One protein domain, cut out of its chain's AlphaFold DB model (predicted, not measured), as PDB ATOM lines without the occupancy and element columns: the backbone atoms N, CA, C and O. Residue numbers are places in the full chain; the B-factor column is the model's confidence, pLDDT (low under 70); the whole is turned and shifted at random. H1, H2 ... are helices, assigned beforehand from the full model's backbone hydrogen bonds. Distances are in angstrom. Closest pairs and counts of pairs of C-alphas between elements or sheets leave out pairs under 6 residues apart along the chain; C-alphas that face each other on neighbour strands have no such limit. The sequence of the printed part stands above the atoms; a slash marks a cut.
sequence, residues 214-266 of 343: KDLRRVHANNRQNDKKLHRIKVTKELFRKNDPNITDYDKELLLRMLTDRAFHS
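What this domain is: This is residues 214 to 266 of the 343 residues of an uncharacterized protein of Diversispora epigaea (UniProt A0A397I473). The domain is a lopsided helical hairpin: one long helix, H1, makes the longest axis, and after a turn the chain folds back so that a short helix, H2, runs beside part of it. Residues 214 to 224 of H1 stick out from the rest as a free arm. The printed part has 53 residues with two named helices, H1 then H2, and no named strand; the class is all helix. The whole is loose, with a radius of gyration of the C-alphas of 13.6 A, and it spans 44 by 19 by 16 A.

How they stand to each other: H1, residues 214 to 241, stands free over residues 214 to 224. H2, residues 252 to 260, touches H1, and of H1 residues 229 to 233 alone touch H2. The closest C-alphas of the two helices are those of Ile 233 and Leu 259, 6.4 A apart. Their lines stand at a shallow tilt of 19 degrees and they run opposite ways, a helical hairpin. In H1 and H2 every O i to N i+4 pair is within hydrogen-bond range.

Where its parts are: H1 begins at C-alpha 214, at (73.529, -11.520, -17.713), and ends at C-alpha 241, at (33.011, -17.287, -15.000), 41.0 A from its first. H2 measures 12.2 A from its first C-alpha to its last, C-alpha 260, at (49.407, -10.729, -8.074).

The domain as a whole: The two C-alphas farthest apart are those of Lys 214 and Pro 245, at 44.2 A. Without residues 214 to 224 the body spans 27 by 17 by 16 A. The printed part has no cut, and the link from H1 to H2, 10 residues, is short. The mean pLDDT of the printed part is 83.5, and the model's confidence is low, under 70, at residues 262 to 266.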
ATOM      1  N   LYS A 214      74.120 -11.418 -19.057       81.94
ATOM      2  CA  LYS A 214      73.529 -11.520 -17.713       81.94
ATOM      3  C   LYS A 214      72.218 -10.743 -17.627       81.94
ATOM      4  O   LYS A 214      71.250 -11.234 -17.054       81.94
ATOM      5  N   ASP A 215      72.185  -9.554 -18.222       83.56
ATOM      6  CA  ASP A 215      70.986  -8.724 -18.251       83.56
ATOM      7  C   ASP A 215      69.864  -9.367 -19.079       83.56
ATOM      8  O   ASP A 215      68.733  -9.466 -18.612       83.56
ATOM      9  N   LEU A 216      70.192  -9.917 -20.254       84.06
ATOM     10  CA  LEU A 216      69.241 -10.663 -21.085       84.06
ATOM     11  C   LEU A 216      68.653 -11.874 -20.347       84.06
ATOM     12  O   LEU A 216      67.439 -12.070 -20.384       84.06
ATOM     13  N   ARG A 217      69.479 -12.648 -19.626       82.62
ATOM     14  CA  ARG A 217      69.001 -13.772 -18.797       82.62
ATOM     15  C   ARG A 217      68.031 -13.302 -17.713       82.62
ATOM     16  O   ARG A 217      66.969 -13.896 -17.541       82.62
ATOM     17  N   ARG A 218      68.357 -12.209 -17.020       85.31
ATOM     18  CA  ARG A 218      67.486 -11.614 -15.994       85.31
ATOM     19  C   ARG A 218      66.153 -11.144 -16.577       85.31
ATOM     20  O   ARG A 218      65.108 -11.411 -15.991       85.31
ATOM     21  N   VAL A 219      66.177 -10.455 -17.719       85.38
ATOM     22  CA  VAL A 219      64.959 -10.000 -18.408       85.38
ATOM     23  C   VAL A 219      64.099 -11.192 -18.828       85.38
ATOM     24  O   VAL A 219      62.898 -11.181 -18.576       85.38
ATOM     25  N   HIS A 220      64.701 -12.240 -19.394       85.38
ATOM     26  CA  HIS A 220      63.977 -13.452 -19.779       85.38
ATOM     27  C   HIS A 220      63.311 -14.135 -18.575       85.38
ATOM     28  O   HIS A 220      62.122 -14.446 -18.628       85.38
ATOM     29  N   ALA A 221      64.036 -14.284 -17.461       81.88
ATOM     30  CA  ALA A 221      63.484 -14.841 -16.228       81.88
ATOM     31  C   ALA A 221      62.306 -14.005 -15.692       81.88
ATOM     32  O   ALA A 221      61.270 -14.556 -15.319       81.88
ATOM     33  N   ASN A 222      62.431 -12.674 -15.707       86.06
ATOM     34  CA  ASN A 222      61.365 -11.767 -15.278       86.06
ATOM     35  C   ASN A 222      60.125 -11.846 -16.178       86.06
ATOM     36  O   ASN A 222      59.008 -11.861 -15.661       86.06
ATOM     37  N   ASN A 223      60.310 -11.922 -17.498       87.56
ATOM     38  CA  ASN A 223      59.207 -12.061 -18.447       87.56
ATOM     39  C   ASN A 223      58.476 -13.388 -18.240       87.56
ATOM     40  O   ASN A 223      57.265 -13.380 -18.059       87.56
ATOM     41  N   ARG A 224      59.208 -14.503 -18.115       84.31
ATOM     42  CA  ARG A 224      58.621 -15.819 -17.812       84.31
ATOM     43  C   ARG A 224      57.798 -15.795 -16.522       84.31
ATOM     44  O   ARG A 224      56.698 -16.341 -16.476       84.31
ATOM     45  N   GLN A 225      58.302 -15.153 -15.465       82.81
ATOM     46  CA  GLN A 225      57.546 -14.988 -14.219       82.81
ATOM     47  C   GLN A 225      56.264 -14.173 -14.426       82.81
ATOM     48  O   GLN A 225      55.232 -14.494 -13.837       82.81
ATOM     49  N   ASN A 226      56.321 -13.124 -15.244       86.06
ATOM     50  CA  ASN A 226      55.168 -12.287 -15.546       86.06
ATOM     51  C   ASN A 226      54.115 -13.028 -16.382       86.06
ATOM     52  O   ASN A 226      52.931 -12.959 -16.062       86.06
ATOM     53  N   ASP A 227      54.536 -13.796 -17.383       84.88
ATOM     54  CA  ASP A 227      53.642 -14.605 -18.215       84.88
ATOM     55  C   ASP A 227      52.900 -15.645 -17.370       84.88
ATOM     56  O   ASP A 227      51.685 -15.792 -17.482       84.88
ATOM     57  N   LYS A 228      53.599 -16.291 -16.428       82.88
ATOM     58  CA  LYS A 228      52.979 -17.202 -15.456       82.88
ATOM     59  C   LYS A 228      51.931 -16.506 -14.582       82.88
ATOM     60  O   LYS A 228      50.863 -17.067 -14.349       82.88
ATOM     61  N   LYS A 229      52.209 -15.288 -14.097       85.06
ATOM     62  CA  LYS A 229      51.225 -14.495 -13.334       85.06
ATOM     63  C   LYS A 229      49.986 -14.206 -14.166       85.06
ATOM     64  O   LYS A 229      48.872 -14.422 -13.699       85.06
ATOM     65  N   LEU A 230      50.190 -13.754 -15.402       86.31
ATOM     66  CA  LEU A 230      49.104 -13.445 -16.319       86.31
ATOM     67  C   LEU A 230      48.259 -14.687 -16.614       86.31
ATOM     68  O   LEU A 230      47.032 -14.605 -16.614       86.31
ATOM     69  N   HIS A 231      48.907 -15.835 -16.823       85.06
ATOM     70  CA  HIS A 231      48.224 -17.096 -17.067       85.06
ATOM     71  C   HIS A 231      47.364 -17.517 -15.873       85.06
ATOM     72  O   HIS A 231      46.183 -17.786 -16.056       85.06
ATOM     73  N   ARG A 232      47.897 -17.474 -14.646       85.31
ATOM     74  CA  ARG A 232      47.110 -17.783 -13.440       85.31
ATOM     75  C   ARG A 232      45.904 -16.862 -13.285       85.31
ATOM     76  O   ARG A 232      44.797 -17.344 -13.099       85.31
ATOM     77  N   ILE A 233      46.099 -15.549 -13.431       87.62
ATOM     78  CA  ILE A 233      44.999 -14.576 -13.361       87.62
ATOM     79  C   ILE A 233      43.934 -14.895 -14.415       87.62
ATOM     80  O   ILE A 233      42.743 -14.825 -14.123       87.62
ATOM     81  N   LYS A 234      44.347 -15.257 -15.636       89.00
ATOM     82  CA  LYS A 234      43.424 -15.651 -16.702       89.00
ATOM     83  C   LYS A 234      42.642 -16.913 -16.326       89.00
ATOM     84  O   LYS A 234      41.423 -16.892 -16.420       89.00
ATOM     85  N   VAL A 235      43.316 -17.963 -15.857       87.88
ATOM     86  CA  VAL A 235      42.673 -19.220 -15.439       87.88
ATOM     87  C   VAL A 235      41.685 -18.975 -14.302       87.88
ATOM     88  O   VAL A 235      40.531 -19.367 -14.410       87.88
ATOM     89  N   THR A 236      42.077 -18.253 -13.251       88.44
ATOM     90  CA  THR A 236      41.170 -17.949 -12.137       88.44
ATOM     91  C   THR A 236      39.954 -17.140 -12.593       88.44
ATOM     92  O   THR A 236      38.838 -17.416 -12.161       88.44
ATOM     93  N   LYS A 237      40.133 -16.168 -13.499       89.19
ATOM     94  CA  LYS A 237      39.004 -15.432 -14.093       89.19
ATOM     95  C   LYS A 237      38.041 -16.363 -14.832       89.19
ATOM     96  O   LYS A 237      36.833 -16.210 -14.680       89.19
ATOM     97  N   GLU A 238      38.557 -17.317 -15.605       90.12
ATOM     98  CA  GLU A 238      37.739 -18.315 -16.305       90.12
ATOM     99  C   GLU A 238      37.006 -19.251 -15.339       90.12
ATOM    100  O   GLU A 238      35.822 -19.521 -15.525       90.12
ATOM    101  N   LEU A 239      37.661 -19.692 -14.267       90.25
ATOM    102  CA  LEU A 239      37.027 -20.512 -13.235       90.25
ATOM    103  C   LEU A 239      35.878 -19.762 -12.538       90.25
ATOM    104  O   LEU A 239      34.819 -20.342 -12.302       90.25
ATOM    105  N   PHE A 240      36.031 -18.454 -12.287       89.00
ATOM    106  CA  PHE A 240      34.956 -17.652 -11.696       89.00
ATOM    107  C   PHE A 240      33.784 -17.490 -12.661       89.00
ATOM    108  O   PHE A 240      32.636 -17.530 -12.234       89.00
ATOM    109  N   ARG A 241      34.058 -17.333 -13.963       91.50
ATOM    110  CA  ARG A 241      33.011 -17.287 -15.000       91.50
ATOM    111  C   ARG A 241      32.205 -18.585 -15.054       91.50
ATOM    112  O   ARG A 241      31.012 -18.538 -15.328       91.50
ATOM    113  N   LYS A 242      32.848 -19.723 -14.780       93.12
ATOM    114  CA  LYS A 242      32.224 -21.052 -14.759       93.12
ATOM    115  C   LYS A 242      31.538 -21.403 -13.434       93.12
ATOM    116  O   LYS A 242      30.912 -22.454 -13.369       93.12
ATOM    117  N   ASN A 243      31.624 -20.542 -12.413       90.50
ATOM    118  CA  ASN A 243      31.163 -20.825 -11.047       90.50
ATOM    119  C   ASN A 243      31.703 -22.164 -10.514       90.50
ATOM    120  O   ASN A 243      30.954 -22.963  -9.956       90.50
ATOM    121  N   ASP A 244      32.996 -22.423 -10.731       86.94
ATOM    122  CA  ASP A 244      33.632 -23.662 -10.278       86.94
ATOM    123  C   ASP A 244      33.598 -23.758  -8.737       86.94
ATOM    124  O   ASP A 244      34.125 -22.855  -8.074       86.94
ATOM    125  N   PRO A 245      33.023 -24.832  -8.158       86.31
ATOM    126  CA  PRO A 245      32.834 -24.963  -6.714       86.31
ATOM    127  C   PRO A 245      34.151 -24.926  -5.923       86.31
ATOM    128  O   PRO A 245      34.144 -24.604  -4.740       86.31
ATOM    129  N   ASN A 246      35.292 -25.213  -6.560       82.69
ATOM    130  CA  ASN A 246      36.595 -25.188  -5.898       82.69
ATOM    131  C   ASN A 246      37.094 -23.771  -5.604       82.69
ATOM    132  O   ASN A 246      37.983 -23.604  -4.772       82.69
ATOM    133  N   ILE A 247      36.580 -22.754  -6.303       84.44
ATOM    134  CA  ILE A 247      37.027 -21.367  -6.116       84.44
ATOM    135  C   ILE A 247      35.901 -20.389  -5.763       84.44
ATOM    136  O   ILE A 247      36.189 -19.235  -5.449       84.44
ATOM    137  N   THR A 248      34.638 -20.821  -5.806       82.62
ATOM    138  CA  THR A 248      33.466 -19.983  -5.487       82.62
ATOM    139  C   THR A 248      33.458 -19.481  -4.052       82.62
ATOM    140  O   THR A 248      32.966 -18.383  -3.805       82.62
ATOM    141  N   ASP A 249      34.035 -20.255  -3.134       86.00
ATOM    142  CA  ASP A 249      34.041 -19.952  -1.700       86.00
ATOM    143  C   ASP A 249      35.129 -18.936  -1.320       86.00
ATOM    144  O   ASP A 249      35.131 -18.389  -0.215       86.00
ATOM    145  N   TYR A 250      36.060 -18.649  -2.234       85.88
ATOM    146  CA  TYR A 250      37.126 -17.683  -2.006       85.88
ATOM    147  C   TYR A 250      36.665 -16.260  -2.317       85.88
ATOM    148  O   TYR A 250      36.092 -15.978  -3.373       85.88
ATOM    149  N   ASP A 251      37.021 -15.322  -1.437       86.69
ATOM    150  CA  ASP A 251      36.859 -13.900  -1.721       86.69
ATOM    151  C   ASP A 251      37.721 -13.484  -2.928       86.69
ATOM    152  O   ASP A 251      38.941 -13.689  -2.973       86.69
ATOM    153  N   LYS A 252      37.065 -12.862  -3.912       86.50
ATOM    154  CA  LYS A 252      37.652 -12.448  -5.191       86.50
ATOM    155  C   LYS A 252      38.809 -11.475  -4.991       86.50
ATOM    156  O   LYS A 252      39.812 -11.567  -5.702       86.50
ATOM    157  N   GLU A 253      38.692 -10.558  -4.032       83.62
ATOM    158  CA  GLU A 253      39.718  -9.545  -3.776       83.62
ATOM    159  C   GLU A 253      40.976 -10.156  -3.150       83.62
ATOM    160  O   GLU A 253      42.099  -9.883  -3.594       83.62
ATOM    161  N   LEU A 254      40.801 -11.039  -2.160       83.38
ATOM    162  CA  LEU A 254      41.900 -11.780  -1.542       83.38
ATOM    163  C   LEU A 254      42.614 -12.684  -2.551       83.38
ATOM    164  O   LEU A 254      43.849 -12.700  -2.590       83.38
ATOM    165  N   LEU A 255      41.860 -13.376  -3.407       85.31
ATOM    166  CA  LEU A 255      42.431 -14.266  -4.411       85.31
ATOM    167  C   LEU A 255      43.231 -13.488  -5.467       85.31
ATOM    168  O   LEU A 255      44.370 -13.846  -5.768       85.31
ATOM    169  N   LEU A 256      42.705 -12.367  -5.973       82.88
ATOM    170  CA  LEU A 256      43.447 -11.492  -6.890       82.88
ATOM    171  C   LEU A 256      44.728 -10.937  -6.255       82.88
ATOM    172  O   LEU A 256      45.767 -10.863  -6.923       82.88
ATOM    173  N   ARG A 257      44.688 -10.595  -4.962       83.88
ATOM    174  CA  ARG A 257      45.869 -10.151  -4.213       83.88
ATOM    175  C   ARG A 257      46.940 -11.240  -4.166       83.88
ATOM    176  O   ARG A 257      48.097 -10.954  -4.473       83.88
ATOM    177  N   MET A 258      46.561 -12.480  -3.858       83.12
ATOM    178  CA  MET A 258      47.484 -13.621  -3.825       83.12
ATOM    179  C   MET A 258      48.076 -13.937  -5.202       83.12
ATOM    180  O   MET A 258      49.273 -14.182  -5.322       83.12
ATOM    181  N   LEU A 259      47.265 -13.877  -6.260       82.62
ATOM    182  CA  LEU A 259      47.713 -14.143  -7.632       82.62
ATOM    183  C   LEU A 259      48.702 -13.094  -8.151       82.62
ATOM    184  O   LEU A 259      49.580 -13.403  -8.966       82.62
ATOM    185  N   THR A 260      48.562 -11.858  -7.677       80.44
ATOM    186  CA  THR A 260      49.407 -10.729  -8.074       80.44
ATOM    187  C   THR A 260      50.713 -10.692  -7.279       80.44
ATOM    188  O   THR A 260      51.761 -10.310  -7.822       80.44
ATOM    189  N   ASP A 261      50.686 -11.109  -6.015       78.44
ATOM    190  CA  ASP A 261      51.830 -11.051  -5.113       78.44
ATOM    191  C   ASP A 261      52.858 -12.162  -5.405       78.44
ATOM    192  O   ASP A 261      52.533 -13.329  -5.593       78.44
ATOM    193  N   ARG A 262      54.137 -11.765  -5.469       68.62
ATOM    194  CA  ARG A 262      55.267 -12.670  -5.722       68.62
ATOM    195  C   ARG A 262      55.548 -13.614  -4.551       68.62
ATOM    196  O   ARG A 262      56.157 -14.650  -4.785       68.62
ATOM    197  N   ALA A 263      55.158 -13.247  -3.331       68.75
ATOM    198  CA  ALA A 263      55.458 -14.002  -2.116       68.75
ATOM    199  C   ALA A 263      54.702 -15.336  -2.027       68.75
ATOM    200  O   ALA A 263      55.174 -16.258  -1.374       68.75
ATOM    201  N   PHE A 264      53.566 -15.461  -2.719       64.44
ATOM    202  CA  PHE A 264      52.774 -16.696  -2.788       64.44
ATOM    203  C   PHE A 264      53.176 -17.579  -3.975       64.44
ATOM    204  O   PHE A 264      52.383 -18.372  -4.476       64.44
ATOM    205  N   HIS A 265      54.383 -17.397  -4.506       63.97
ATOM    206  CA  HIS A 265      54.917 -18.251  -5.555       63.97
ATOM    207  C   HIS A 265      56.011 -19.118  -4.950       63.97
ATOM    208  O   HIS A 265      56.976 -18.590  -4.398       63.97
ATOM    209  N   SER A 266      55.884 -20.435  -5.095       53.81
ATOM    210  CA  SER A 266      56.968 -21.351  -4.756       53.81
ATOM    211  C   SER A 266      58.237 -20.937  -5.514       53.81
ATOM    212  O   SER A 266      58.159 -20.681  -6.725       53.81
TER     213      SER A 266